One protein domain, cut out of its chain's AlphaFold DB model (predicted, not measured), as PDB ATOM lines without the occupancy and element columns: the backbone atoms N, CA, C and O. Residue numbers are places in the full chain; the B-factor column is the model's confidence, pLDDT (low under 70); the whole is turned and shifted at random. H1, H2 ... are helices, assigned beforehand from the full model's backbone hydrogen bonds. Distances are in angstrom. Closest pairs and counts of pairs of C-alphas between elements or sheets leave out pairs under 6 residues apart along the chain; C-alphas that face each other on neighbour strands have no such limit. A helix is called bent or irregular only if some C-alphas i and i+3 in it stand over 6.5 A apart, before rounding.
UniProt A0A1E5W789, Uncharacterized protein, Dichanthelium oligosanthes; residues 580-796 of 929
ATOM      1  N   GLN A 580     128.454 189.873 236.892       68.38
ATOM      2  CA  GLN A 580     129.362 189.529 235.789       68.38
ATOM      3  C   GLN A 580     128.727 188.608 234.729       68.38
ATOM      4  O   GLN A 580     128.830 188.895 233.543       68.38
ATOM      5  N   HIS A 581     127.997 187.566 235.135       64.62
ATOM      6  CA  HIS A 581     127.322 186.650 234.203       64.62
ATOM      7  C   HIS A 581     126.167 187.305 233.415       64.62
ATOM      8  O   HIS A 581     125.875 186.895 232.295       64.62
ATOM      9  N   VAL A 582     125.516 188.339 233.964       71.31
ATOM     10  CA  VAL A 582     124.499 189.126 233.244       71.31
ATOM     11  C   VAL A 582     125.168 190.125 232.300       71.31
ATOM     12  O   VAL A 582     124.690 190.320 231.189       71.31
ATOM     13  N   ALA A 583     126.306 190.707 232.694       73.31
ATOM     14  CA  ALA A 583     127.117 191.537 231.805       73.31
ATOM     15  C   ALA A 583     127.657 190.723 230.609       73.31
ATOM     16  O   ALA A 583     127.566 191.178 229.474       73.31
ATOM     17  N   GLU A 584     128.133 189.496 230.839       72.44
ATOM     18  CA  GLU A 584     128.542 188.548 229.791       72.44
ATOM     19  C   GLU A 584     127.373 188.177 228.857       72.44
ATOM     20  O   GLU A 584     127.549 188.164 227.638       72.44
ATOM     21  N   LEU A 585     126.161 187.968 229.391       74.06
ATOM     22  CA  LEU A 585     124.949 187.740 228.591       74.06
ATOM     23  C   LEU A 585     124.549 188.970 227.753       74.06
ATOM     24  O   LEU A 585     124.192 188.826 226.583       74.06
ATOM     25  N   ILE A 586     124.628 190.176 228.326       77.25
ATOM     26  CA  ILE A 586     124.370 191.447 227.629       77.25
ATOM     27  C   ILE A 586     125.376 191.657 226.490       77.25
ATOM     28  O   ILE A 586     124.976 192.011 225.386       77.25
ATOM     29  N   ILE A 587     126.664 191.377 226.721       74.62
ATOM     30  CA  ILE A 587     127.697 191.414 225.675       74.62
ATOM     31  C   ILE A 587     127.357 190.413 224.566       74.62
ATOM     32  O   ILE A 587     127.267 190.804 223.407       74.62
ATOM     33  N   ALA A 588     127.122 189.142 224.907       75.06
ATOM     34  CA  ALA A 588     126.890 188.087 223.921       75.06
ATOM     35  C   ALA A 588     125.642 188.338 223.056       75.06
ATOM     36  O   ALA A 588     125.672 188.105 221.852       75.06
ATOM     37  N   THR A 589     124.558 188.845 223.646       72.56
ATOM     38  CA  THR A 589     123.317 189.159 222.916       72.56
ATOM     39  C   THR A 589     123.435 190.419 222.057       72.56
ATOM     40  O   THR A 589     123.024 190.395 220.899       72.56
ATOM     41  N   ALA A 590     124.044 191.493 222.572       75.94
ATOM     42  CA  ALA A 590     124.224 192.744 221.831       75.94
ATOM     43  C   ALA A 590     125.305 192.657 220.737       75.94
ATOM     44  O   ALA A 590     125.258 193.406 219.756       75.94
ATOM     45  N   ASP A 591     126.298 191.779 220.902       76.56
ATOM     46  CA  ASP A 591     127.288 191.471 219.866       76.56
ATOM     47  C   ASP A 591     126.678 190.524 218.805       76.56
ATOM     48  O   ASP A 591     126.839 190.795 217.619       76.56
ATOM     49  N   PHE A 592     125.859 189.529 219.185       73.62
ATOM     50  CA  PHE A 592     125.135 188.667 218.230       73.62
ATOM     51  C   PHE A 592     124.112 189.423 217.360       73.62
ATOM     52  O   PHE A 592     124.034 189.170 216.160       73.62
ATOM     53  N   GLU A 593     123.358 190.380 217.916       71.31
ATOM     54  CA  GLU A 593     122.449 191.230 217.122       71.31
ATOM     55  C   GLU A 593     123.225 192.054 216.076       71.31
ATOM     56  O   GLU A 593     122.820 192.138 214.918       71.31
ATOM     57  N   ARG A 594     124.408 192.567 216.442       75.44
ATOM     58  CA  ARG A 594     125.294 193.302 215.525       75.44
ATOM     59  C   ARG A 594     125.914 192.408 214.453       75.44
ATOM     60  O   ARG A 594     126.086 192.856 213.320       75.44
ATOM     61  N   ASP A 595     126.242 191.164 214.788       74.94
ATOM     62  CA  ASP A 595     126.725 190.185 213.815       74.94
ATOM     63  C   ASP A 595     125.622 189.852 212.794       74.94
ATOM     64  O   ASP A 595     125.890 189.898 211.592       74.94
ATOM     65  N   LEU A 596     124.371 189.642 213.232       71.81
ATOM     66  CA  LEU A 596     123.213 189.450 212.342       71.81
ATOM     67  C   LEU A 596     122.977 190.648 211.406       71.81
ATOM     68  O   LEU A 596     122.785 190.445 210.202       71.81
ATOM     69  N   ASP A 597     123.049 191.879 211.927       74.31
ATOM     70  CA  ASP A 597     122.996 193.108 211.123       74.31
ATOM     71  C   ASP A 597     124.142 193.155 210.097       74.31
ATOM     72  O   ASP A 597     123.921 193.461 208.921       74.31
ATOM     73  N   SER A 598     125.367 192.793 210.501       79.81
ATOM     74  CA  SER A 598     126.535 192.753 209.607       79.81
ATOM     75  C   SER A 598     126.384 191.720 208.481       79.81
ATOM     76  O   SER A 598     126.849 191.941 207.361       79.81
ATOM     77  N   TRP A 599     125.679 190.617 208.755       79.69
ATOM     78  CA  TRP A 599     125.331 189.572 207.788       79.69
ATOM     79  C   TRP A 599     124.071 189.916 206.969       79.69
ATOM     80  O   TRP A 599     123.651 189.122 206.128       79.69
ATOM     81  N   GLN A 600     123.475 191.097 207.188       69.44
ATOM     82  CA  GLN A 600     122.248 191.591 206.549       69.44
ATOM     83  C   GLN A 600     121.026 190.674 206.755       69.44
ATOM     84  O   GLN A 600     120.087 190.664 205.948       69.44
ATOM     85  N   VAL A 601     121.012 189.908 207.852       70.00
ATOM     86  CA  VAL A 601     119.894 189.034 208.221       70.00
ATOM     87  C   VAL A 601     118.751 189.905 208.734       70.00
ATOM     88  O   VAL A 601     118.745 190.344 209.879       70.00
ATOM     89  N   ARG A 602     117.774 190.179 207.863       55.09
ATOM     90  CA  ARG A 602     116.636 191.052 208.190       55.09
ATOM     91  C   ARG A 602     115.902 190.561 209.449       55.09
ATOM     92  O   ARG A 602     115.467 189.406 209.451       55.09
ATOM     93  N   PRO A 603     115.661 191.433 210.447       58.69
ATOM     94  CA  PRO A 603     114.823 191.101 211.589       58.69
ATOM     95  C   PRO A 603     113.448 190.579 211.155       58.69
ATOM     96  O   PRO A 603     112.740 191.197 210.350       58.69
ATOM     97  N   VAL A 604     113.063 189.425 211.700       54.81
ATOM     98  CA  VAL A 604     111.716 188.870 211.525       54.81
ATOM     99  C   VAL A 604     110.715 189.831 212.174       54.81
ATOM    100  O   VAL A 604     110.994 190.403 213.227       54.81
ATOM    101  N   HIS A 605     109.546 190.035 211.566       37.47
ATOM    102  CA  HIS A 605     108.507 190.872 212.176       37.47
ATOM    103  C   HIS A 605     108.047 190.237 213.501       37.47
ATOM    104  O   HIS A 605     107.528 189.123 213.498       37.47
ATOM    105  N   GLY A 606     108.265 190.938 214.618       47.62
ATOM    106  CA  GLY A 606     108.082 190.404 215.976       47.62
ATOM    107  C   GLY A 606     109.337 189.781 216.610       47.62
ATOM    108  O   GLY A 606     109.223 189.127 217.641       47.62
ATOM    109  N   GLY A 607     110.523 189.954 216.013       52.66
ATOM    110  CA  GLY A 607     111.801 189.587 216.629       52.66
ATOM    111  C   GLY A 607     112.137 190.437 217.862       52.66
ATOM    112  O   GLY A 607     111.713 191.586 217.971       52.66
ATOM    113  N   VAL A 608     112.908 189.864 218.791       57.06
ATOM    114  CA  VAL A 608     113.315 190.518 220.046       57.06
ATOM    115  C   VAL A 608     114.578 191.351 219.822       57.06
ATOM    116  O   VAL A 608     115.633 190.790 219.536       57.06
ATOM    117  N   VAL A 609     114.477 192.668 220.008       65.19
ATOM    118  CA  VAL A 609     115.623 193.596 220.027       65.19
ATOM    119  C   VAL A 609     116.338 193.478 221.375       65.19
ATOM    120  O   VAL A 609     115.695 193.607 222.423       65.19
ATOM    121  N   SER A 610     117.660 193.274 221.400       68.69
ATOM    122  CA  SER A 610     118.375 193.014 222.667       68.69
ATOM    123  C   SER A 610     118.315 194.211 223.624       68.69
ATOM    124  O   SER A 610     118.080 194.044 224.820       68.69
ATOM    125  N   ARG A 611     118.403 195.439 223.093       71.19
ATOM    126  CA  ARG A 611     118.234 196.683 223.865       71.19
ATOM    127  C   ARG A 611     116.902 196.734 224.619       71.19
ATOM    128  O   ARG A 611     116.864 197.260 225.726       71.19
ATOM    129  N   GLU A 612     115.823 196.235 224.014       70.56
ATOM    130  CA  GLU A 612     114.470 196.276 224.585       70.56
ATOM    131  C   GLU A 612     114.282 195.172 225.628       70.56
ATOM    132  O   GLU A 612     113.744 195.440 226.700       70.56
ATOM    133  N   LEU A 613     114.848 193.983 225.387       71.00
ATOM    134  CA  LEU A 613     114.899 192.888 226.362       71.00
ATOM    135  C   LEU A 613     115.557 193.302 227.693       71.00
ATOM    136  O   LEU A 613     115.112 192.865 228.752       71.00
ATOM    137  N   PHE A 614     116.591 194.151 227.648       75.06
ATOM    138  CA  PHE A 614     117.315 194.620 228.838       75.06
ATOM    139  C   PHE A 614     116.935 196.038 229.307       75.06
ATOM    140  O   PHE A 614     117.499 196.506 230.295       75.06
ATOM    141  N   HIS A 615     115.984 196.726 228.661       76.75
ATOM    142  CA  HIS A 615     115.700 198.141 228.947       76.75
ATOM    143  C   HIS A 615     115.256 198.388 230.394       76.75
ATOM    144  O   HIS A 615     115.915 199.126 231.130       76.75
ATOM    145  N   ASP A 616     114.181 197.721 230.815       73.31
ATOM    146  CA  ASP A 616     113.618 197.859 232.162       73.31
ATOM    147  C   ASP A 616     114.642 197.473 233.240       73.31
ATOM    148  O   ASP A 616     114.737 198.120 234.281       73.31
ATOM    149  N   TYR A 617     115.462 196.456 232.959       76.31
ATOM    150  CA  TYR A 617     116.530 195.975 233.833       76.31
ATOM    151  C   TYR A 617     117.599 197.050 234.066       76.31
ATOM    152  O   TYR A 617     117.917 197.367 235.210       76.31
ATOM    153  N   ILE A 618     118.111 197.655 232.991       82.12
ATOM    154  CA  ILE A 618     119.139 198.704 233.052       82.12
ATOM    155  C   ILE A 618     118.597 199.961 233.742       82.12
ATOM    156  O   ILE A 618     119.289 200.555 234.570       82.12
ATOM    157  N   MET A 619     117.355 200.351 233.445       83.38
ATOM    158  CA  MET A 619     116.722 201.510 234.078       83.38
ATOM    159  C   MET A 619     116.490 201.292 235.581       83.38
ATOM    160  O   MET A 619     116.732 202.210 236.366       83.38
ATOM    161  N   VAL A 620     116.108 200.079 236.002       83.00
ATOM    162  CA  VAL A 620     116.029 199.710 237.427       83.00
ATOM    163  C   VAL A 620     117.410 199.724 238.086       83.00
ATOM    164  O   VAL A 620     117.527 200.270 239.176       83.00
ATOM    165  N   TRP A 621     118.467 199.212 237.445       85.94
ATOM    166  CA  TRP A 621     119.827 199.247 238.011       85.94
ATOM    167  C   TRP A 621     120.343 200.672 238.243       85.94
ATOM    168  O   TRP A 621     120.890 200.961 239.312       85.94
ATOM    169  N   ILE A 622     120.140 201.569 237.271       86.06
ATOM    170  CA  ILE A 622     120.534 202.980 237.383       86.06
ATOM    171  C   ILE A 622     119.783 203.649 238.545       86.06
ATOM    172  O   ILE A 622     120.403 204.354 239.343       86.06
ATOM    173  N   GLU A 623     118.479 203.391 238.696       85.75
ATOM    174  CA  GLU A 623     117.671 203.953 239.786       85.75
ATOM    175  C   GLU A 623     118.013 203.346 241.159       85.75
ATOM    176  O   GLU A 623     118.193 204.098 242.114       85.75
ATOM    177  N   ASP A 624     118.198 202.028 241.277       84.94
ATOM    178  CA  ASP A 624     118.643 201.375 242.522       84.94
ATOM    179  C   ASP A 624     120.036 201.878 242.947       84.94
ATOM    180  O   ASP A 624     120.281 202.126 244.130       84.94
ATOM    181  N   THR A 625     120.941 202.108 241.990       85.31
ATOM    182  CA  THR A 625     122.266 202.696 242.248       85.31
ATOM    183  C   THR A 625     122.156 204.155 242.692       85.31
ATOM    184  O   THR A 625     122.810 204.549 243.662       85.31
ATOM    185  N   ARG A 626     121.291 204.953 242.046       90.94
ATOM    186  CA  ARG A 626     120.988 206.330 242.464       90.94
ATOM    187  C   ARG A 626     120.463 206.341 243.899       90.94
ATOM    188  O   ARG A 626     121.004 207.053 244.739       90.94
ATOM    189  N   LEU A 627     119.466 205.513 244.209       88.44
ATOM    190  CA  LEU A 627     118.873 205.399 245.543       88.44
ATOM    191  C   LEU A 627     119.889 204.937 246.598       88.44
ATOM    192  O   LEU A 627     119.923 205.512 247.685       88.44
ATOM    193  N   HIS A 628     120.761 203.977 246.275       87.62
ATOM    194  CA  HIS A 628     121.824 203.517 247.170       87.62
ATOM    195  C   HIS A 628     122.809 204.640 247.533       87.62
ATOM    196  O   HIS A 628     123.064 204.878 248.716       87.62
ATOM    197  N   LEU A 629     123.313 205.378 246.539       88.06
ATOM    198  CA  LEU A 629     124.203 206.522 246.765       88.06
ATOM    199  C   LEU A 629     123.490 207.646 247.542       88.06
ATOM    200  O   LEU A 629     124.067 208.232 248.460       88.06
ATOM    201  N   LEU A 630     122.211 207.898 247.244       89.12
ATOM    202  CA  LEU A 630     121.386 208.868 247.965       89.12
ATOM    203  C   LEU A 630     121.111 208.476 249.425       89.12
ATOM    204  O   LEU A 630     120.957 209.365 250.264       89.12
ATOM    205  N   ASP A 631     121.041 207.188 249.762       86.88
ATOM    206  CA  ASP A 631     120.926 206.727 251.152       86.88
ATOM    207  C   ASP A 631     122.269 206.774 251.896       86.88
ATOM    208  O   ASP A 631     122.288 207.154 253.072       86.88
ATOM    209  N   ASN A 632     123.399 206.540 251.217       83.75
ATOM    210  CA  ASN A 632     124.730 206.772 251.794       83.75
ATOM    211  C   ASN A 632     124.891 208.248 252.231       83.75
ATOM    212  O   ASN A 632     125.316 208.510 253.359       83.75
ATOM    213  N   CYS A 633     124.412 209.215 251.432       83.31
ATOM    214  CA  CYS A 633     124.359 210.640 251.809       83.31
ATOM    215  C   CYS A 633     123.490 210.960 253.047       83.31
ATOM    216  O   CYS A 633     123.616 212.046 253.619       83.31
ATOM    217  N   LYS A 634     122.588 210.060 253.466       79.25
ATOM    218  CA  LYS A 634     121.707 210.235 254.641       79.25
ATOM    219  C   LYS A 634     122.227 209.511 255.884       79.25
ATOM    220  O   LYS A 634     121.866 209.899 256.998       79.25
ATOM    221  N   ALA A 635     123.019 208.455 255.697       58.31
ATOM    222  CA  ALA A 635     123.493 207.583 256.765       58.31
ATOM    223  C   ALA A 635     124.551 208.251 257.661       58.31
ATOM    224  O   ALA A 635     124.561 208.022 258.874       58.31
ATOM    225  N   GLU A 636     125.424 209.091 257.094       57.69
ATOM    226  CA  GLU A 636     126.554 209.640 257.841       57.69
ATOM    227  C   GLU A 636     126.157 210.802 258.776       57.69
ATOM    228  O   GLU A 636     125.930 211.940 258.361       57.69
ATOM    229  N   LYS A 637     126.102 210.500 260.080       55.59
ATOM    230  CA  LYS A 637     125.882 211.462 261.179       55.59
ATOM    231  C   LYS A 637     127.167 211.920 261.883       55.59
ATOM    232  O   LYS A 637     127.081 212.674 262.851       55.59
ATOM    233  N   THR A 638     128.336 211.453 261.455       47.03
ATOM    234  CA  THR A 638     129.626 211.823 262.049       47.03
ATOM    235  C   THR A 638     129.980 213.270 261.718       47.03
ATOM    236  O   THR A 638     130.069 213.656 260.556       47.03
ATOM    237  N   SER A 639     130.192 214.095 262.746       48.75
ATOM    238  CA  SER A 639     130.783 215.417 262.556       48.75
ATOM    239  C   SER A 639     132.242 215.263 262.121       48.75
ATOM    240  O   SER A 639     132.984 214.445 262.669       48.75
ATOM    241  N   CYS A 640     132.663 216.048 261.127       48.97
ATOM    242  CA  CYS A 640     134.042 216.008 260.651       48.97
ATOM    243  C   CYS A 640     135.020 216.345 261.794       48.97
ATOM    244  O   CYS A 640     134.790 217.320 262.520       48.97
ATOM    245  N   PRO A 641     136.125 215.592 261.959       49.97
ATOM    246  CA  PRO A 641     137.136 215.918 262.956       49.97
ATOM    247  C   PRO A 641     137.747 217.286 262.634       49.97
ATOM    248  O   PRO A 641     138.121 217.557 261.495       49.97
ATOM    249  N   ALA A 642     137.893 218.150 263.644       48.69
ATOM    250  CA  ALA A 642     138.263 219.566 263.489       48.69
ATOM    251  C   ALA A 642     139.723 219.834 263.032       48.69
ATOM    252  O   ALA A 642     140.256 220.917 263.263       48.69
ATOM    253  N   VAL A 643     140.369 218.840 262.416       50.72
ATOM    254  CA  VAL A 643     141.783 218.808 262.012       50.72
ATOM    255  C   VAL A 643     141.938 218.572 260.499       50.72
ATOM    256  O   VAL A 643     142.968 218.920 259.929       50.72
ATOM    257  N   SER A 644     140.934 218.009 259.813       57.88
ATOM    258  CA  SER A 644     141.012 217.728 258.374       57.88
ATOM    259  C   SER A 644     140.655 218.956 257.527       57.88
ATOM    260  O   SER A 644     139.530 219.451 257.573       57.88
ATOM    261  N   THR A 645     141.594 219.413 256.693       62.31
ATOM    262  CA  THR A 645     141.449 220.580 255.794       62.31
ATOM    263  C   THR A 645     140.348 220.421 254.731       62.31
ATOM    264  O   THR A 645     139.936 221.411 254.130       62.31
ATOM    265  N   ILE A 646     139.890 219.188 254.493       73.69
ATOM    266  CA  ILE A 646     138.850 218.761 253.544       73.69
ATOM    267  C   ILE A 646     137.962 217.729 254.269       73.69
ATOM    268  O   ILE A 646     138.466 216.980 255.106       73.69
ATOM    269  N   SER A 647     136.664 217.675 253.959       76.94
ATOM    270  CA  SER A 647     135.742 216.656 254.483       76.94
ATOM    271  C   SER A 647     135.982 215.286 253.818       76.94
ATOM    272  O   SER A 647     135.893 215.197 252.590       76.94
ATOM    273  N   PRO A 648     136.247 214.208 254.586       79.44
ATOM    274  CA  PRO A 648     136.477 212.872 254.026       79.44
ATOM    275  C   PRO A 648     135.210 212.252 253.413       79.44
ATOM    276  O   PRO A 648     135.316 211.496 252.452       79.44
ATOM    277  N   PHE A 649     134.021 212.622 253.909       84.38
ATOM    278  CA  PHE A 649     132.720 212.186 253.384       84.38
ATOM    279  C   PHE A 649     132.590 212.452 251.876       84.38
ATOM    280  O   PHE A 649     132.160 211.582 251.122       84.38
ATOM    281  N   VAL A 650     133.002 213.639 251.418       86.81
ATOM    282  CA  VAL A 650     132.850 214.033 250.008       86.81
ATOM    283  C   VAL A 650     133.794 213.234 249.106       86.81
ATOM    284  O   VAL A 650     133.359 212.755 248.065       86.81
ATOM    285  N   GLU A 651     135.045 213.011 249.516       87.25
ATOM    286  CA  GLU A 651     135.980 212.134 248.786       87.25
ATOM    287  C   GLU A 651     135.440 210.703 248.671       87.25
ATOM    288  O   GLU A 651     135.418 210.132 247.581       87.25
ATOM    289  N   GLN A 652     134.942 210.140 249.779       88.88
ATOM    290  CA  GLN A 652     134.375 208.792 249.798       88.88
ATOM    291  C   GLN A 652     133.149 208.675 248.882       88.88
ATOM    292  O   GLN A 652     133.058 207.720 248.111       88.88
ATOM    293  N   MET A 653     132.230 209.644 248.922       90.31
ATOM    294  CA  MET A 653     131.057 209.650 248.041       90.31
ATOM    295  C   MET A 653     131.436 209.775 246.559       90.31
ATOM    296  O   MET A 653     130.836 209.100 245.727       90.31
ATOM    297  N   TYR A 654     132.436 210.592 246.210       91.00
ATOM    298  CA  TYR A 654     132.872 210.740 244.816       91.00
ATOM    299  C   TYR A 654     133.607 209.517 244.273       91.00
ATOM    300  O   TYR A 654     133.421 209.167 243.106       91.00
ATOM    301  N   GLU A 655     134.409 208.832 245.090       90.50
ATOM    302  CA  GLU A 655     135.044 207.590 244.647       90.50
ATOM    303  C   GLU A 655     134.004 206.451 244.543       90.50
ATOM    304  O   GLU A 655     134.040 205.711 243.564       90.50
ATOM    305  N   GLN A 656     132.986 206.400 245.423       88.69
ATOM    306  CA  GLN A 656     131.818 205.509 245.263       88.69
ATOM    307  C   GLN A 656     131.004 205.805 243.992       88.69
ATOM    308  O   GLN A 656     130.591 204.870 243.306       88.69
ATOM    309  N   ILE A 657     130.780 207.083 243.648       91.88
ATOM    310  CA  ILE A 657     130.167 207.483 242.368       91.88
ATOM    311  C   ILE A 657     131.008 206.948 241.207       91.88
ATOM    312  O   ILE A 657     130.466 206.307 240.313       91.88
ATOM    313  N   LYS A 658     132.329 207.160 241.228       91.19
ATOM    314  CA  LYS A 658     133.238 206.697 240.173       91.19
ATOM    315  C   LYS A 658     133.229 205.170 240.020       91.19
ATOM    316  O   LYS A 658     133.143 204.683 238.896       91.19
ATOM    317  N   GLU A 659     133.312 204.417 241.116       89.75
ATOM    318  CA  GLU A 659     133.208 202.950 241.101       89.75
ATOM    319  C   GLU A 659     131.865 202.494 240.514       89.75
ATOM    320  O   GLU A 659     131.847 201.696 239.577       89.75
ATOM    321  N   SER A 660     130.759 203.079 240.985       86.44
ATOM    322  CA  SER A 660     129.406 202.767 240.507       86.44
ATOM    323  C   SER A 660     129.227 203.091 239.022       86.44
ATOM    324  O   SER A 660     128.646 202.298 238.292       86.44
ATOM    325  N   ILE A 661     129.756 204.225 238.546       88.81
ATOM    326  CA  ILE A 661     129.756 204.600 237.124       88.81
ATOM    327  C   ILE A 661     130.491 203.538 236.301       88.81
ATOM    328  O   ILE A 661     129.951 203.085 235.294       88.81
ATOM    329  N   HIS A 662     131.686 203.107 236.726       86.12
ATOM    330  CA  HIS A 662     132.489 202.129 235.985       86.12
ATOM    331  C   HIS A 662     131.781 200.775 235.775       86.12
ATOM    332  O   HIS A 662     131.999 200.171 234.723       86.12
ATOM    333  N   GLU A 663     130.895 200.334 236.681       83.94
ATOM    334  CA  GLU A 663     130.070 199.123 236.479       83.94
ATOM    335  C   GLU A 663     129.204 199.209 235.198       83.94
ATOM    336  O   GLU A 663     129.049 198.217 234.483       83.94
ATOM    337  N   TYR A 664     128.712 200.401 234.831       85.44
ATOM    338  CA  TYR A 664     127.886 200.620 233.631       85.44
ATOM    339  C   TYR A 664     128.678 200.748 232.325       85.44
ATOM    340  O   TYR A 664     128.074 200.801 231.250       85.44
ATOM    341  N   GLY A 665     130.015 200.753 232.374       83.19
ATOM    342  CA  GLY A 665     130.855 200.912 231.184       83.19
ATOM    343  C   GLY A 665     130.586 199.852 230.108       83.19
ATOM    344  O   GLY A 665     130.600 200.164 228.921       83.19
ATOM    345  N   VAL A 666     130.261 198.614 230.501       80.88
ATOM    346  CA  VAL A 666     129.876 197.535 229.567       80.88
ATOM    347  C   VAL A 666     128.605 197.888 228.788       80.88
ATOM    348  O   VAL A 666     128.562 197.724 227.570       80.88
ATOM    349  N   VAL A 667     127.593 198.410 229.484       82.81
ATOM    350  CA  VAL A 667     126.283 198.761 228.919       82.81
ATOM    351  C   VAL A 667     126.402 199.980 228.001       82.81
ATOM    352  O   VAL A 667     125.899 199.970 226.879       82.81
ATOM    353  N   ILE A 668     127.109 201.021 228.443       83.38
ATOM    354  CA  ILE A 668     127.224 202.294 227.717       83.38
ATOM    355  C   ILE A 668     128.090 202.155 226.454       83.38
ATOM    356  O   ILE A 668     127.751 202.733 225.425       83.38
ATOM    357  N   ASN A 669     129.115 201.293 226.468       80.62
ATOM    358  CA  ASN A 669     129.911 200.933 225.282       80.62
ATOM    359  C   ASN A 669     129.135 200.120 224.215       80.62
ATOM    360  O   ASN A 669     129.736 199.664 223.235       80.62
ATOM    361  N   ARG A 670     127.833 199.866 224.410       77.75
ATOM    362  CA  ARG A 670     126.948 199.142 223.476       77.75
ATOM    363  C   ARG A 670     125.648 199.895 223.203       77.75
ATOM    364  O   ARG A 670     125.232 199.981 222.051       77.75
ATOM    365  N   TRP A 671     125.069 200.520 224.225       81.75
ATOM    366  CA  TRP A 671     123.913 201.409 224.111       81.75
ATOM    367  C   TRP A 671     124.203 202.768 224.775       81.75
ATOM    368  O   TRP A 671     123.759 203.018 225.900       81.75
ATOM    369  N   PRO A 672     124.893 203.689 224.073       80.56
ATOM    370  CA  PRO A 672     125.232 205.021 224.589       80.56
ATOM    371  C   PRO A 672     124.024 205.853 225.054       80.56
ATOM    372  O   PRO A 672     124.174 206.763 225.860       80.56
ATOM    373  N   GLN A 673     122.812 205.515 224.600       79.75
ATOM    374  CA  GLN A 673     121.544 206.158 224.980       79.75
ATOM    375  C   GLN A 673     121.312 206.194 226.508       79.75
ATOM    376  O   GLN A 673     120.768 207.175 227.013       79.75
ATOM    377  N   TYR A 674     121.781 205.191 227.264       86.25
ATOM    378  CA  TYR A 674     121.657 205.170 228.733       86.25
ATOM    379  C   TYR A 674     122.587 206.162 229.455       86.25
ATOM    380  O   TYR A 674     122.392 206.416 230.646       86.25
ATOM    381  N   LEU A 675     123.559 206.769 228.759       87.06
ATOM    382  CA  LEU A 675     124.452 207.780 229.334       87.06
ATOM    383  C   LEU A 675     123.677 209.006 229.843       87.06
ATOM    384  O   LEU A 675     124.047 209.562 230.870       87.06
ATOM    385  N   MET A 676     122.571 209.376 229.187       85.31
ATOM    386  CA  MET A 676     121.701 210.480 229.621       85.31
ATOM    387  C   MET A 676     121.003 210.173 230.954       85.31
ATOM    388  O   MET A 676     120.950 211.021 231.847       85.31
ATOM    389  N   SER A 677     120.507 208.940 231.116       86.88
ATOM    390  CA  SER A 677     119.915 208.464 232.372       86.88
ATOM    391  C   SER A 677     120.948 208.457 233.502       86.88
ATOM    392  O   SER A 677     120.645 208.887 234.615       86.88
ATOM    393  N   LEU A 678     122.181 208.025 233.209       89.50
ATOM    394  CA  LEU A 678     123.278 208.023 234.177       89.50
ATOM    395  C   LEU A 678     123.745 209.445 234.535       89.50
ATOM    396  O   LEU A 678     123.952 209.716 235.713       89.50
ATOM    397  N   GLU A 679     123.851 210.370 233.573       90.94
ATOM    398  CA  GLU A 679     124.191 211.781 233.833       90.94
ATOM    399  C   GLU A 679     123.182 212.420 234.801       90.94
ATOM    400  O   GLU A 679     123.573 213.047 235.786       90.94
ATOM    401  N   SER A 680     121.883 212.202 234.568       90.25
ATOM    402  CA  SER A 680     120.812 212.692 235.444       90.25
ATOM    403  C   SER A 680     120.890 212.086 236.854       90.25
ATOM    404  O   SER A 680     120.797 212.808 237.850       90.25
ATOM    405  N   ALA A 681     121.138 210.775 236.952       91.56
ATOM    406  CA  ALA A 681     121.283 210.082 238.229       91.56
ATOM    407  C   ALA A 681     122.496 210.577 239.036       91.56
ATOM    408  O   ALA A 681     122.381 210.826 240.237       91.56
ATOM    409  N   VAL A 682     123.640 210.777 238.379       92.50
ATOM    410  CA  VAL A 682     124.862 211.322 238.989       92.50
ATOM    411  C   VAL A 682     124.643 212.763 239.456       92.50
ATOM    412  O   VAL A 682     124.964 213.085 240.599       92.50
ATOM    413  N   ALA A 683     124.022 213.604 238.626       92.25
ATOM    414  CA  ALA A 683     123.717 214.991 238.971       92.25
ATOM    415  C   ALA A 683     122.784 215.104 240.192       92.25
ATOM    416  O   ALA A 683     122.963 215.992 241.028       92.25
ATOM    417  N   ASP A 684     121.820 214.192 240.357       92.25
ATOM    418  CA  ASP A 684     121.001 214.110 241.573       92.25
ATOM    419  C   ASP A 684     121.812 213.765 242.825       92.25
ATOM    420  O   ASP A 684     121.611 214.384 243.875       92.25
ATOM    421  N   VAL A 685     122.756 212.824 242.727       93.69
ATOM    422  CA  VAL A 685     123.638 212.492 243.853       93.69
ATOM    423  C   VAL A 685     124.543 213.683 244.192       93.69
ATOM    424  O   VAL A 685     124.648 214.036 245.363       93.69
ATOM    425  N   GLU A 686     125.118 214.387 243.211       92.56
ATOM    426  CA  GLU A 686     125.910 215.605 243.463       92.56
ATOM    427  C   GLU A 686     125.079 216.736 244.110       92.56
ATOM    428  O   GLU A 686     125.564 217.432 245.013       92.56
ATOM    429  N   ARG A 687     123.802 216.894 243.715       93.06
ATOM    430  CA  ARG A 687     122.850 217.824 244.358       93.06
ATOM    431  C   ARG A 687     122.637 217.487 245.836       93.06
ATOM    432  O   ARG A 687     122.623 218.402 246.665       93.06
ATOM    433  N   GLU A 688     122.482 216.209 246.181       92.19
ATOM    434  CA  GLU A 688     122.281 215.773 247.569       92.19
ATOM    435  C   GLU A 688     123.581 215.724 248.391       92.19
ATOM    436  O   GLU A 688     123.537 216.076 249.567       92.19
ATOM    437  N   ILE A 689     124.750 215.441 247.798       91.19
ATOM    438  CA  ILE A 689     126.060 215.594 248.466       91.19
ATOM    439  C   ILE A 689     126.242 217.041 248.944       91.19
ATOM    440  O   ILE A 689     126.605 217.263 250.100       91.19
ATOM    441  N   MET A 690     125.919 218.037 248.108       90.38
ATOM    442  CA  MET A 690     125.989 219.443 248.524       90.38
ATOM    443  C   MET A 690     125.025 219.775 249.669       90.38
ATOM    444  O   MET A 690     125.410 220.485 250.597       90.38
ATOM    445  N   LYS A 691     123.788 219.262 249.639       89.38
ATOM    446  CA  LYS A 691     122.812 219.468 250.728       89.38
ATOM    447  C   LYS A 691     123.242 218.762 252.019       89.38
ATOM    448  O   LYS A 691     123.075 219.318 253.104       89.38
ATOM    449  N   ALA A 692     123.823 217.566 251.919       87.62
ATOM    450  CA  ALA A 692     124.374 216.819 253.045       87.62
ATOM    451  C   ALA A 692     125.569 217.555 253.672       87.62
ATOM    452  O   ALA A 692     125.604 217.719 254.891       87.62
ATOM    453  N   LEU A 693     126.483 218.093 252.858       87.38
ATOM    454  CA  LEU A 693     127.613 218.902 253.322       87.38
ATOM    455  C   LEU A 693     127.144 220.200 254.012       87.38
ATOM    456  O   LEU A 693     127.587 220.521 255.111       87.38
ATOM    457  N   GLU A 694     126.186 220.925 253.428       86.19
ATOM    458  CA  GLU A 694     125.591 222.123 254.048       86.19
ATOM    459  C   GLU A 694     124.885 221.818 255.377       86.19
ATOM    460  O   GLU A 694     124.902 222.635 256.298       86.19
ATOM    461  N   LYS A 695     124.301 220.621 255.502       84.94
ATOM    462  CA  LYS A 695     123.678 220.120 256.730       84.94
ATOM    463  C   LYS A 695     124.713 219.705 257.783       84.94
ATOM    464  O   LYS A 695     124.524 220.034 258.951       84.94
ATOM    465  N   GLN A 696     125.810 219.049 257.393       80.75
ATOM    466  CA  GLN A 696     126.936 218.713 258.284       80.75
ATOM    467  C   GLN A 696     127.563 219.973 258.902       80.75
ATOM    468  O   GLN A 696     127.876 219.987 260.089       80.75
ATOM    469  N   TYR A 697     127.690 221.051 258.123       79.00
ATOM    470  CA  TYR A 697     128.277 222.319 258.570       79.00
ATOM    471  C   TYR A 697     127.238 223.367 259.017       79.00
ATOM    472  O   TYR A 697     127.594 224.527 259.234       79.00
ATOM    473  N   MET A 698     125.966 222.986 259.212       78.81
ATOM    474  CA  MET A 698     124.856 223.919 259.469       78.81
ATOM    475  C   MET A 698     125.140 224.905 260.612       78.81
ATOM    476  O   MET A 698     124.922 226.104 260.444       78.81
ATOM    477  N   GLU A 699     125.662 224.435 261.749       74.12
ATOM    478  CA  GLU A 699     125.984 225.284 262.910       74.12
ATOM    479  C   GLU A 699     127.048 226.345 262.586       74.12
ATOM    480  O   GLU A 699     126.945 227.491 263.024       74.12
ATOM    481  N   THR A 700     128.029 225.982 261.756       75.38
ATOM    482  CA  THR A 700     129.102 226.872 261.280       75.38
ATOM    483  C   THR A 700     128.600 227.863 260.224       75.38
ATOM    484  O   THR A 700     129.125 228.971 260.118       75.38
ATOM    485  N   LEU A 701     127.558 227.498 259.471       78.31
ATOM    486  CA  LEU A 701     126.931 228.339 258.447       78.31
ATOM    487  C   LEU A 701     125.835 229.270 258.999       78.31
ATOM    488  O   LEU A 701     125.540 230.283 258.366       78.31
ATOM    489  N   MET A 702     125.259 229.003 260.181       75.12
ATOM    490  CA  MET A 702     124.237 229.879 260.789       75.12
ATOM    491  C   MET A 702     124.650 231.363 260.890       75.12
ATOM    492  O   MET A 702     123.823 232.210 260.555       75.12
ATOM    493  N   PRO A 703     125.891 231.737 261.282       70.75
ATOM    494  CA  PRO A 703     126.303 233.142 261.365       70.75
ATOM    495  C   PRO A 703     126.379 233.867 260.013       70.75
ATOM    496  O   PRO A 703     126.464 235.099 260.010       70.75
ATOM    497  N   LEU A 704     126.376 233.118 258.902       68.06
ATOM    498  CA  LEU A 704     126.478 233.597 257.518       68.06
ATOM    499  C   LEU A 704     125.139 233.563 256.763       68.06
ATOM    500  O   LEU A 704     125.038 234.126 255.678       68.06
ATOM    501  N   ARG A 705     124.114 232.890 257.299       65.75
ATOM    502  CA  ARG A 705     122.796 232.786 256.661       65.75
ATOM    503  C   ARG A 705     121.960 234.011 257.044       65.75
ATOM    504  O   ARG A 705     121.515 234.112 258.182       65.75
ATOM    505  N   ASP A 706     121.707 234.914 256.093       52.56
ATOM    506  CA  ASP A 706     121.029 236.223 256.272       52.56
ATOM    507  C   ASP A 706     119.602 236.195 256.885       52.56
ATOM    508  O   ASP A 706     118.993 237.243 257.109       52.56
ATOM    509  N   GLY A 707     119.057 235.014 257.185       41.28
ATOM    510  CA  GLY A 707     117.658 234.765 257.543       41.28
ATOM    511  C   GLY A 707     117.227 235.049 258.989       41.28
ATOM    512  O   GLY A 707     116.133 234.633 259.361       41.28
ATOM    513  N   ILE A 708     118.021 235.734 259.824       34.81
ATOM    514  CA  ILE A 708     117.501 236.286 261.093       34.81
ATOM    515  C   ILE A 708     116.914 237.673 260.802       34.81
ATOM    516  O   ILE A 708     117.665 238.580 260.431       34.81
ATOM    517  N   PRO A 709     115.601 237.908 261.014       35.34
ATOM    518  CA  PRO A 709     115.011 239.216 260.769       35.34
ATOM    519  C   PRO A 709     115.718 240.302 261.584       35.34
ATOM    520  O   PRO A 709     115.671 240.304 262.819       35.34
ATOM    521  N   LYS A 710     116.302 241.283 260.880       46.19
ATOM    522  CA  LYS A 710     117.095 242.425 261.399       46.19
ATOM    523  C   LYS A 710     116.322 243.348 262.372       46.19
ATOM    524  O   LYS A 710     116.814 244.414 262.742       46.19
ATOM    525  N   TYR A 711     115.109 242.963 262.768       34.56
ATOM    526  CA  TYR A 711     114.266 243.546 263.811       34.56
ATOM    527  C   TYR A 711     114.488 242.881 265.185       34.56
ATOM    528  O   TYR A 711     114.688 243.592 266.170       34.56
ATOM    529  N   LEU A 712     114.530 241.541 265.252       33.25
ATOM    530  CA  LEU A 712     114.703 240.792 266.506       33.25
ATOM    531  C   LEU A 712     116.091 241.014 267.108       33.25
ATOM    532  O   LEU A 712     116.207 241.331 268.291       33.25
ATOM    533  N   GLU A 713     117.136 240.952 266.282       41.47
ATOM    534  CA  GLU A 713     118.510 241.218 266.719       41.47
ATOM    535  C   GLU A 713     118.636 242.626 267.336       41.47
ATOM    536  O   GLU A 713     119.201 242.794 268.418       41.47
ATOM    537  N   LYS A 714     117.983 243.633 266.734       45.44
ATOM    538  CA  LYS A 714     117.926 245.011 267.255       45.44
ATOM    539  C   LYS A 714     117.103 245.156 268.540       45.44
ATOM    540  O   LYS A 714     117.273 246.160 269.231       45.44
ATOM    541  N   GLN A 715     116.224 244.213 268.883       35.16
ATOM    542  CA  GLN A 715     115.557 244.179 270.193       35.16
ATOM    543  C   GLN A 715     116.423 243.477 271.248       35.16
ATOM    544  O   GLN A 715     116.555 244.002 272.353       35.16
ATOM    545  N   VAL A 716     117.082 242.364 270.907       39.69
ATOM    546  CA  VAL A 716     117.980 241.638 271.825       39.69
ATOM    547  C   VAL A 716     119.217 242.478 272.172       39.69
ATOM    548  O   VAL A 716     119.495 242.687 273.351       39.69
ATOM    549  N   GLN A 717     119.886 243.085 271.184       45.25
ATOM    550  CA  GLN A 717     121.037 243.982 271.403       45.25
ATOM    551  C   GLN A 717     120.694 245.238 272.236       45.25
ATOM    552  O   GLN A 717     121.574 245.843 272.850       45.25
ATOM    553  N   ARG A 718     119.416 245.652 272.296       39.56
ATOM    554  CA  ARG A 718     118.966 246.740 273.188       39.56
ATOM    555  C   ARG A 718     118.853 246.302 274.651       39.56
ATOM    556  O   ARG A 718     118.948 247.162 275.525       39.56
ATOM    557  N   LEU A 719     118.672 245.007 274.913       36.12
ATOM    558  CA  LEU A 719     118.598 244.427 276.256       36.12
ATOM    559  C   LEU A 719     119.998 244.090 276.805       36.12
ATOM    560  O   LEU A 719     120.275 244.366 277.968       36.12
ATOM    561  N   THR A 720     120.923 243.606 275.971       36.09
ATOM    562  CA  THR A 720     122.310 243.248 276.359       36.09
ATOM    563  C   THR A 720     123.315 244.408 276.247       36.09
ATOM    564  O   THR A 720     124.486 244.222 275.922       36.09
ATOM    565  N   ARG A 721     122.891 245.637 276.574       41.84
ATOM    566  CA  ARG A 721     123.616 246.908 276.323       41.84
ATOM    567  C   ARG A 721     124.900 247.149 277.161       41.84
ATOM    568  O   ARG A 721     125.240 248.299 277.436       41.84
ATOM    569  N   ARG A 722     125.591 246.095 277.616       34.69
ATOM    570  CA  ARG A 722     126.826 246.153 278.432       34.69
ATOM    571  C   ARG A 722     127.870 245.056 278.159       34.69
ATOM    572  O   ARG A 722     128.854 244.997 278.887       34.69
ATOM    573  N   GLN A 723     127.710 244.235 277.123       35.78
ATOM    574  CA  GLN A 723     128.788 243.362 276.644       35.78
ATOM    575  C   GLN A 723     129.312 243.884 275.304       35.78
ATOM    576  O   GLN A 723     128.534 244.218 274.411       35.78
ATOM    577  N   SER A 724     130.634 243.982 275.175       41.81
ATOM    578  CA  SER A 724     131.294 244.186 273.888       41.81
ATOM    579  C   SER A 724     131.060 242.947 273.033       41.81
ATOM    580  O   SER A 724     131.510 241.862 273.399       41.81
ATOM    581  N   ILE A 725     130.353 243.104 271.914       51.47
ATOM    582  CA  ILE A 725     130.210 242.040 270.920       51.47
ATOM    583  C   ILE A 725     131.621 241.725 270.415       51.47
ATOM    584  O   ILE A 725     132.275 242.599 269.844       51.47
ATOM    585  N   ALA A 726     132.106 240.513 270.687       54.59
ATOM    586  CA  ALA A 726     133.389 240.058 270.169       54.59
ATOM    587  C   ALA A 726     133.332 240.033 268.629       54.59
ATOM    588  O   ALA A 726     132.284 239.675 268.081       54.59
ATOM    589  N   PRO A 727     134.413 240.414 267.923       61.62
ATOM    590  CA  PRO A 727     134.444 240.310 266.469       61.62
ATOM    591  C   PRO A 727     134.228 238.851 266.051       61.62
ATOM    592  O   PRO A 727     134.730 237.932 266.697       61.62
ATOM    593  N   TYR A 728     133.471 238.631 264.976       70.12
ATOM    594  CA  TYR A 728     133.298 237.302 264.399       70.12
ATOM    595  C   TYR A 728     134.637 236.811 263.836       70.12
ATOM    596  O   TYR A 728     135.097 237.308 262.808       70.12
ATOM    597  N   VAL A 729     135.248 235.854 264.529       72.81
ATOM    598  CA  VAL A 729     136.423 235.099 264.081       72.81
ATOM    599  C   VAL A 729     135.942 233.957 263.185       72.81
ATOM    600  O   VAL A 729     134.937 233.312 263.494       72.81
ATOM    601  N   VAL A 730     136.640 233.704 262.079       76.50
ATOM    602  CA  VAL A 730     136.313 232.619 261.149       76.50
ATOM    603  C   VAL A 730     136.675 231.272 261.799       76.50
ATOM    604  O   VAL A 730     137.840 231.077 262.154       76.50
ATOM    605  N   PRO A 731     135.725 230.327 261.966       80.75
ATOM    606  CA  PRO A 731     136.020 229.009 262.535       80.75
ATOM    607  C   PRO A 731     136.814 228.127 261.561       80.75
ATOM    608  O   PRO A 731     136.549 228.143 260.358       80.75
ATOM    609  N   SER A 732     137.710 227.269 262.060       78.31
ATOM    610  CA  SER A 732     138.476 226.329 261.218       78.31
ATOM    611  C   SER A 732     137.582 225.364 260.425       78.31
ATOM    612  O   SER A 732     137.897 224.998 259.292       78.31
ATOM    613  N   GLN A 733     136.409 225.024 260.969       79.12
ATOM    614  CA  GLN A 733     135.378 224.226 260.302       79.12
ATOM    615  C   GLN A 733     134.860 224.899 259.018       79.12
ATOM    616  O   GLN A 733     134.549 224.214 258.047       79.12
ATOM    617  N   LEU A 734     134.803 226.234 258.976       83.31
ATOM    618  CA  LEU A 734     134.381 226.986 257.791       83.31
ATOM    619  C   LEU A 734     135.454 226.960 256.694       83.31
ATOM    620  O   LEU A 734     135.125 226.910 255.509       83.31
ATOM    621  N   GLY A 735     136.726 226.916 257.096       82.50
ATOM    622  CA  GLY A 735     137.852 226.604 256.219       82.50
ATOM    623  C   GLY A 735     137.702 225.237 255.572       82.50
ATOM    624  O   GLY A 735     137.678 225.137 254.347       82.50
ATOM    625  N   ALA A 736     137.506 224.197 256.388       84.38
ATOM    626  CA  ALA A 736     137.278 222.835 255.908       84.38
ATOM    627  C   ALA A 736     136.087 222.750 254.934       84.38
ATOM    628  O   ALA A 736     136.218 222.156 253.862       84.38
ATOM    629  N   PHE A 737     134.962 223.406 255.241       86.88
ATOM    630  CA  PHE A 737     133.814 223.510 254.333       86.88
ATOM    631  C   PHE A 737     134.187 224.180 253.000       86.88
ATOM    632  O   PHE A 737     134.023 223.568 251.946       86.88
ATOM    633  N   MET A 738     134.742 225.398 253.013       87.12
ATOM    634  CA  MET A 738     135.057 226.142 251.782       87.12
ATOM    635  C   MET A 738     136.125 225.452 250.924       87.12
ATOM    636  O   MET A 738     135.984 225.406 249.702       87.12
ATOM    637  N   ASN A 739     137.156 224.870 251.546       88.69
ATOM    638  CA  ASN A 739     138.160 224.053 250.860       88.69
ATOM    639  C   ASN A 739     137.510 222.817 250.205       88.69
ATOM    640  O   ASN A 739     137.834 222.493 249.063       88.69
ATOM    641  N   THR A 740     136.559 222.165 250.885       88.31
ATOM    642  CA  THR A 740     135.805 221.018 250.344       88.31
ATOM    643  C   THR A 740     134.936 221.427 249.156       88.31
ATOM    644  O   THR A 740     135.049 220.816 248.099       88.31
ATOM    645  N   VAL A 741     134.128 222.487 249.278       89.31
ATOM    646  CA  VAL A 741     133.275 222.988 248.180       89.31
ATOM    647  C   VAL A 741     134.122 223.389 246.967       89.31
ATOM    648  O   VAL A 741     133.773 223.073 245.830       89.31
ATOM    649  N   LYS A 742     135.273 224.036 247.193       89.25
ATOM    650  CA  LYS A 742     136.192 224.418 246.114       89.25
ATOM    651  C   LYS A 742     136.843 223.204 245.445       89.25
ATOM    652  O   LYS A 742     136.976 223.197 244.229       89.25
ATOM    653  N   ARG A 743     137.199 222.163 246.204       89.81
ATOM    654  CA  ARG A 743     137.750 220.901 245.677       89.81
ATOM    655  C   ARG A 743     136.705 220.047 244.953       89.81
ATOM    656  O   ARG A 743     137.036 219.408 243.958       89.81
ATOM    657  N   MET A 744     135.457 220.071 245.418       90.81
ATOM    658  CA  MET A 744     134.322 219.453 244.734       90.81
ATOM    659  C   MET A 744     134.147 220.072 243.342       90.81
ATOM    660  O   MET A 744     134.140 219.341 242.359       90.81
ATOM    661  N   LEU A 745     134.141 221.407 243.258       91.38
ATOM    662  CA  LEU A 745     134.066 222.156 241.999       91.38
ATOM    663  C   LEU A 745     135.290 221.977 241.080       91.38
ATOM    664  O   LEU A 745     135.111 221.780 239.884       91.38
ATOM    665  N   ASP A 746     136.512 222.086 241.605       88.88
ATOM    666  CA  ASP A 746     137.732 222.168 240.780       88.88
ATOM    667  C   ASP A 746     138.344 220.804 240.414       88.88
ATOM    668  O   ASP A 746     139.244 220.752 239.578       88.88
ATOM    669  N   VAL A 747     137.944 219.713 241.084       91.94
ATOM    670  CA  VAL A 747     138.597 218.397 240.943       91.94
ATOM    671  C   VAL A 747     137.598 217.246 240.877       91.94
ATOM    672  O   VAL A 747     137.676 216.437 239.957       91.94
ATOM    673  N   LEU A 748     136.697 217.115 241.854       90.56
ATOM    674  CA  LEU A 748     135.892 215.891 241.986       90.56
ATOM    675  C   LEU A 748     134.768 215.821 240.944       90.56
ATOM    676  O   LEU A 748     134.649 214.812 240.254       90.56
ATOM    677  N   HIS A 749     134.030 216.918 240.771       91.88
ATOM    678  CA  HIS A 749     133.027 217.073 239.720       91.88
ATOM    679  C   HIS A 749     133.656 216.904 238.328       91.88
ATOM    680  O   HIS A 749     133.218 216.053 237.561       91.88
ATOM    681  N   CYS A 750     134.764 217.602 238.042       90.94
ATOM    682  CA  CYS A 750     135.469 217.484 236.759       90.94
ATOM    683  C   CYS A 750     135.955 216.051 236.465       90.94
ATOM    684  O   CYS A 750     135.791 215.582 235.347       90.94
ATOM    685  N   ARG A 751     136.466 215.302 237.459       91.56
ATOM    686  CA  ARG A 751     136.838 213.880 237.276       91.56
ATOM    687  C   ARG A 751     135.656 213.003 236.844       91.56
ATOM    688  O   ARG A 751     135.864 212.054 236.096       91.56
ATOM    689  N   VAL A 752     134.447 213.277 237.335       90.94
ATOM    690  CA  VAL A 752     133.228 212.533 236.976       90.94
ATOM    691  C   VAL A 752     132.699 212.980 235.612       90.94
ATOM    692  O   VAL A 752     132.400 212.146 234.758       90.94
ATOM    693  N   GLU A 753     132.667 214.291 235.380       89.62
ATOM    694  CA  GLU A 753     132.330 214.915 234.103       89.62
ATOM    695  C   GLU A 753     133.222 214.393 232.959       89.62
ATOM    696  O   GLU A 753     132.706 214.035 231.902       89.62
ATOM    697  N   ASP A 754     134.538 214.283 233.165       89.25
ATOM    698  CA  ASP A 754     135.491 213.790 232.163       89.25
ATOM    699  C   ASP A 754     135.292 212.299 231.837       89.25
ATOM    700  O   ASP A 754     135.412 211.904 230.674       89.25
ATOM    701  N   ILE A 755     134.919 211.466 232.820       88.62
ATOM    702  CA  ILE A 755     134.551 210.059 232.574       88.62
ATOM    703  C   ILE A 755     133.303 209.999 231.685       88.62
ATOM    704  O   ILE A 755     133.318 209.314 230.660       88.62
ATOM    705  N   LEU A 756     132.253 210.751 232.021       88.06
ATOM    706  CA  LEU A 756     131.010 210.772 231.243       88.06
ATOM    707  C   LEU A 756     131.235 211.354 229.833       88.06
ATOM    708  O   LEU A 756     130.756 210.779 228.856       88.06
ATOM    709  N   LYS A 757     132.044 212.414 229.687       87.88
ATOM    710  CA  LYS A 757     132.479 212.956 228.382       87.88
ATOM    711  C   LYS A 757     133.242 211.927 227.547       87.88
ATOM    712  O   LYS A 757     133.013 211.841 226.343       87.88
ATOM    713  N   SER A 758     134.112 211.122 228.166       88.06
ATOM    714  CA  SER A 758     134.844 210.062 227.455       88.06
ATOM    715  C   SER A 758     133.914 208.998 226.858       88.06
ATOM    716  O   SER A 758     134.265 208.362 225.868       88.06
ATOM    717  N   TRP A 759     132.714 208.832 227.424       84.88
ATOM    718  CA  TRP A 759     131.682 207.924 226.919       84.88
ATOM    719  C   TRP A 759     130.699 208.600 225.962       84.88
ATOM    720  O   TRP A 759     130.175 207.944 225.064       84.88
ATOM    721  N   ALA A 760     130.513 209.917 226.067       81.38
ATOM    722  CA  ALA A 760     129.769 210.698 225.082       81.38
ATOM    723  C   ALA A 760     130.431 210.687 223.692       81.38
ATOM    724  O   ALA A 760     129.742 210.863 222.693       81.38
ATOM    725  N   ALA A 761     131.730 210.378 223.597       77.94
ATOM    726  CA  ALA A 761     132.401 210.098 222.325       77.94
ATOM    727  C   ALA A 761     131.789 208.912 221.542       77.94
ATOM    728  O   ALA A 761     131.985 208.821 220.332       77.94
ATOM    729  N   TYR A 762     131.032 208.024 222.202       68.56
ATOM    730  CA  TYR A 762     130.301 206.927 221.556       68.56
ATOM    731  C   TYR A 762     128.853 207.291 221.169       68.56
ATOM    732  O   TYR A 762     128.194 206.496 220.500       68.56
ATOM    733  N   LEU A 763     128.332 208.466 221.553       73.94
ATOM    734  CA  LEU A 763     126.989 208.912 221.159       73.94
ATOM    735  C   LEU A 763     126.956 209.307 219.675       73.94
ATOM    736  O   LEU A 763     127.292 210.431 219.304       73.94
ATOM    737  N   THR A 764     126.443 208.423 218.819       60.09
ATOM    738  CA  THR A 764     125.952 208.842 217.503       60.09
ATOM    739  C   THR A 764     124.712 209.721 217.688       60.09
ATOM    740  O   THR A 764     123.737 209.324 218.334       60.09
ATOM    741  N   ILE A 765     124.735 210.934 217.127       53.44
ATOM    742  CA  ILE A 765     123.660 211.930 217.272       53.44
ATOM    743  C   ILE A 765     122.411 211.446 216.517       53.44
ATOM    744  O   ILE A 765     122.239 211.719 215.333       53.44
ATOM    745  N   THR A 766     121.556 210.684 217.206       46.47
ATOM    746  CA  THR A 766     120.434 209.951 216.582       46.47
ATOM    747  C   THR A 766     119.103 210.066 217.342       46.47
ATOM    748  O   THR A 766     118.095 209.520 216.903       46.47
ATOM    749  N   SER A 767     119.068 210.784 218.468       42.19
ATOM    750  CA  SER A 767     117.864 211.014 219.281       42.19
ATOM    751  C   SER A 767     117.766 212.486 219.676       42.19
ATOM    752  O   SER A 767     118.652 213.005 220.352       42.19
ATOM    753  N   GLY A 768     116.701 213.166 219.247       49.44
ATOM    754  CA  GLY A 768     116.485 214.581 219.556       49.44
ATOM    755  C   GLY A 768     116.039 214.848 221.001       49.44
ATOM    756  O   GLY A 768     115.625 213.947 221.725       49.44
ATOM    757  N   ASN A 769     116.047 216.133 221.360       50.38
ATOM    758  CA  ASN A 769     115.419 216.742 222.546       50.38
ATOM    759  C   ASN A 769     116.092 216.563 223.922       50.38
ATOM    760  O   ASN A 769     115.577 217.123 224.885       50.38
ATOM    761  N   THR A 770     117.246 215.897 224.046       54.53
ATOM    762  CA  THR A 770     118.125 216.070 225.226       54.53
ATOM    763  C   THR A 770     119.581 216.202 224.786       54.53
ATOM    764  O   THR A 770     120.018 215.498 223.877       54.53
ATOM    765  N   VAL A 771     120.319 217.140 225.387       69.12
ATOM    766  CA  VAL A 771     121.723 217.418 225.048       69.12
ATOM    767  C   VAL A 771     122.611 216.909 226.178       69.12
ATOM    768  O   VAL A 771     122.459 217.327 227.325       69.12
ATOM    769  N   PHE A 772     123.540 216.008 225.853       78.81
ATOM    770  CA  PHE A 772     124.516 215.498 226.816       78.81
ATOM    771  C   PHE A 772     125.314 216.643 227.459       78.81
ATOM    772  O   PHE A 772     125.809 217.537 226.770       78.81
ATOM    773  N   GLY A 773     125.452 216.592 228.782       82.56
ATOM    774  CA  GLY A 773     126.159 217.584 229.583       82.56
ATOM    775  C   GLY A 773     125.283 218.720 230.118       82.56
ATOM    776  O   GLY A 773     125.807 219.568 230.841       82.56
ATOM    777  N   GLU A 774     123.983 218.795 229.808       86.81
ATOM    778  CA  GLU A 774     123.104 219.839 230.366       86.81
ATOM    779  C   GLU A 774     122.980 219.730 231.898       86.81
ATOM    780  O   GLU A 774     123.079 220.736 232.609       86.81
ATOM    781  N   GLN A 775     122.829 218.511 232.433       87.75
ATOM    782  CA  GLN A 775     122.739 218.298 233.879       87.75
ATOM    783  C   GLN A 775     124.087 218.572 234.548       87.75
ATOM    784  O   GLN A 775     124.132 219.277 235.557       87.75
ATOM    785  N   MET A 776     125.186 218.106 233.953       88.56
ATOM    786  CA  MET A 776     126.545 218.327 234.451       88.56
ATOM    787  C   MET A 776     126.898 219.828 234.499       88.56
ATOM    788  O   MET A 776     127.337 220.337 235.533       88.56
ATOM    789  N   ASN A 777     126.583 220.583 233.439       90.62
ATOM    790  CA  ASN A 777     126.724 222.044 233.420       90.62
ATOM    791  C   ASN A 777     125.873 222.723 234.506       90.62
ATOM    792  O   ASN A 777     126.345 223.649 235.172       90.62
ATOM    793  N   SER A 778     124.643 222.249 234.735       91.44
ATOM    794  CA  SER A 778     123.770 222.744 235.807       91.44
ATOM    795  C   SER A 778     124.392 222.546 237.199       91.44
ATOM    796  O   SER A 778     124.366 223.471 238.021       91.44
ATOM    797  N   ILE A 779     125.054 221.409 237.456       92.44
ATOM    798  CA  ILE A 779     125.829 221.190 238.691       92.44
ATOM    799  C   ILE A 779     127.022 222.145 238.780       92.44
ATOM    800  O   ILE A 779     127.180 222.812 239.805       92.44
ATOM    801  N   THR A 780     127.813 222.297 237.715       91.75
ATOM    802  CA  THR A 780     128.925 223.264 237.670       91.75
ATOM    803  C   THR A 780     128.455 224.689 237.995       91.75
ATOM    804  O   THR A 780     129.084 225.387 238.798       91.75
ATOM    805  N   VAL A 781     127.322 225.133 237.441       93.25
ATOM    806  CA  VAL A 781     126.733 226.452 237.731       93.25
ATOM    807  C   VAL A 781     126.243 226.538 239.180       93.25
ATOM    808  O   VAL A 781     126.503 227.540 239.851       93.25
ATOM    809  N   MET A 782     125.597 225.492 239.699       92.75
ATOM    810  CA  MET A 782     125.118 225.405 241.084       92.75
ATOM    811  C   MET A 782     126.274 225.480 242.097       92.75
ATOM    812  O   MET A 782     126.224 226.303 243.018       92.75
ATOM    813  N   LEU A 783     127.353 224.720 241.882       90.50
ATOM    814  CA  LEU A 783     128.575 224.750 242.690       90.50
ATOM    815  C   LEU A 783     129.254 226.128 242.635       90.50
ATOM    816  O   LEU A 783     129.562 226.708 243.681       90.50
ATOM    817  N   ARG A 784     129.417 226.712 241.436       91.25
ATOM    818  CA  ARG A 784     129.973 228.069 241.255       91.25
ATOM    819  C   ARG A 784     129.126 229.136 241.962       91.25
ATOM    820  O   ARG A 784     129.693 230.015 242.615       91.25
ATOM    821  N   LYS A 785     127.790 229.060 241.875       89.38
ATOM    822  CA  LYS A 785     126.848 229.983 242.543       89.38
ATOM    823  C   LYS A 785     126.950 229.869 244.064       89.38
ATOM    824  O   LYS A 785     127.128 230.883 244.734       89.38
ATOM    825  N   LYS A 786     126.912 228.650 244.614       87.00
ATOM    826  CA  LYS A 786     127.043 228.412 246.060       87.00
ATOM    827  C   LYS A 786     128.390 228.885 246.605       87.00
ATOM    828  O   LYS A 786     128.409 229.654 247.563       87.00
ATOM    829  N   TYR A 787     129.501 228.524 245.960       89.31
ATOM    830  CA  TYR A 787     130.838 228.976 246.362       89.31
ATOM    831  C   TYR A 787     130.949 230.511 246.387       89.31
ATOM    832  O   TYR A 787     131.395 231.075 247.387       89.31
ATOM    833  N   LYS A 788     130.480 231.205 245.335       87.00
ATOM    834  CA  LYS A 788     130.453 232.680 245.290       87.00
ATOM    835  C   LYS A 788     129.573 233.285 246.394       87.00
ATOM    836  O   LYS A 788     129.974 234.274 247.004       87.00
ATOM    837  N   ASN A 789     128.415 232.690 246.682       87.19
ATOM    838  CA  ASN A 789     127.516 233.163 247.736       87.19
ATOM    839  C   ASN A 789     128.139 233.029 249.135       87.19
ATOM    840  O   ASN A 789     128.085 233.982 249.910       87.19
ATOM    841  N   TYR A 790     128.780 231.896 249.447       86.38
ATOM    842  CA  TYR A 790     129.481 231.725 250.725       86.38
ATOM    843  C   TYR A 790     130.696 232.651 250.849       86.38
ATOM    844  O   TYR A 790     130.870 233.278 251.892       86.38
ATOM    845  N   LEU A 791     131.480 232.819 249.777       84.88
ATOM    846  CA  LEU A 791     132.587 233.780 249.727       84.88
ATOM    847  C   LEU A 791     132.104 235.207 250.048       84.88
ATOM    848  O   LEU A 791     132.684 235.880 250.901       84.88
ATOM    849  N   LYS A 792     131.000 235.641 249.419       83.81
ATOM    850  CA  LYS A 792     130.364 236.939 249.680       83.81
ATOM    851  C   LYS A 792     129.897 237.060 251.135       83.81
ATOM    852  O   LYS A 792     130.234 238.043 251.782       83.81
ATOM    853  N   ALA A 793     129.174 236.071 251.663       83.62
ATOM    854  CA  ALA A 793     128.646 236.115 253.028       83.62
ATOM    855  C   ALA A 793     129.758 236.201 254.092       83.62
ATOM    856  O   ALA A 793     129.611 236.920 255.082       83.62
ATOM    857  N   ILE A 794     130.892 235.521 253.876       83.69
ATOM    858  CA  ILE A 794     132.084 235.627 254.732       83.69
ATOM    859  C   ILE A 794     132.644 237.053 254.692       83.69
ATOM    860  O   ILE A 794     132.841 237.665 255.742       83.69
ATOM    861  N   VAL A 795     132.845 237.610 253.492       83.50
ATOM    862  CA  VAL A 795     133.337 238.984 253.312       83.50
ATOM    863  C   VAL A 795     132.392 240.007 253.954       83.50
ATOM    864  O   VAL A 795     132.847 240.825 254.750       83.50
ATOM    865  N   ASP A 796     131.085 239.935 253.695       80.81
ATOM    866  CA  ASP A 796     130.090 240.853 254.267       80.81
ATOM    867  C   ASP A 796     130.046 240.758 255.812       80.81
ATOM    868  O   ASP A 796     129.866 241.769 256.503       80.81
TER     869      ASP A 796
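What this domain is: This is residues 580 to 796 of the 929 residues of an uncharacterized protein of Dichanthelium oligosanthes (UniProt A0A1E5W789). A long bundle of helices runs lengthwise, with H6 in its core and H3, H4, the nearly straight but bent H9 and H10 around it. At one end H1 and H2 add to its length; at the other H7 lies across, and beyond it residues 707 to 716 and 718 to 724, with most of H8, stick out. The 217 printed residues hold ten named helices, H1 to H10 in chain order, and no named strand: the class is all helix. The whole is loose, with a radius of gyration of the C-alphas of 23.9 A, and spans 91 by 33 by 26 A.

Where its parts are: Start with H9, residues 732 to 760, assigned as one helix by its hydrogen bonds but bent: C-alphas 746 and 749 are 7.0 A apart. Find C-alpha 732 at (138.476, 226.329, 261.218); arm H9a, residues 732 to 746, measures 20.9 A, and H9b, 749 to 760, 16.3 A. H6 covers residues 674 to 696, 32.9 A; H10, 774 to 796, 32.6 A, ending at (130.090, 240.853, 254.267); H3, 615 to 635, 30.4 A; H4, 648 to 663, 23.2 A. H1, 580 to 598, begins at (129.362, 189.529, 235.789) and measures 26.5 A. The shorter ones are H2, 610 to 613, H5, 665 to 668, H7, 698 to 704, and H8, 712 to 719. H7 is irregular, but only just: C-alphas 700 and 703 are 6.9 A apart.

How they stand to each other: Look first at H6, the hub. It touches H3, closest C-alphas Arg 626 and Ala 681 at 5.7 A, at a shallow tilt of 10 degrees, the same way. H3 and H4 form a helical hairpin, closest C-alphas Thr 625 and Ser 660 at 7.3 A. H10 touches H9a, closest C-alphas Leu 745 and Leu 783 at 6.1 A, at a shallow tilt of 30 degrees, opposite ways. H7 only just touches H9a, with 3 pairs of C-alphas within 8 A, about perpendicular at 88 degrees. H1 touches H2, C-alphas Ala 590 and Ser 610 being closest at 5.9 A, and H5, Ala 583 and Val 666 at 7.0 A; H8 touches no helix. Every O i to N i+4 pair is within hydrogen-bond range in H4, H6, H9a, H9b and H10, against 14 of 15 in H1, 16 of 17 in H3, 3 of 4 in H8 and 1 of 3 in H7, which has 2 of 4 O i to N i+3 pairs; H2 and H5 are too short.

The domain as a whole: The farthest C-alphas, Val 601 and Arg 722, are 90.8 A apart. The printed part has no cut; H1 to H2, H3 to H4, H8 to H9 and H9 to H10 are long links. Mean pLDDT of the printed part is 75.4; look for values under 70 at, among others, residues 635 to 645 and 704 to 727.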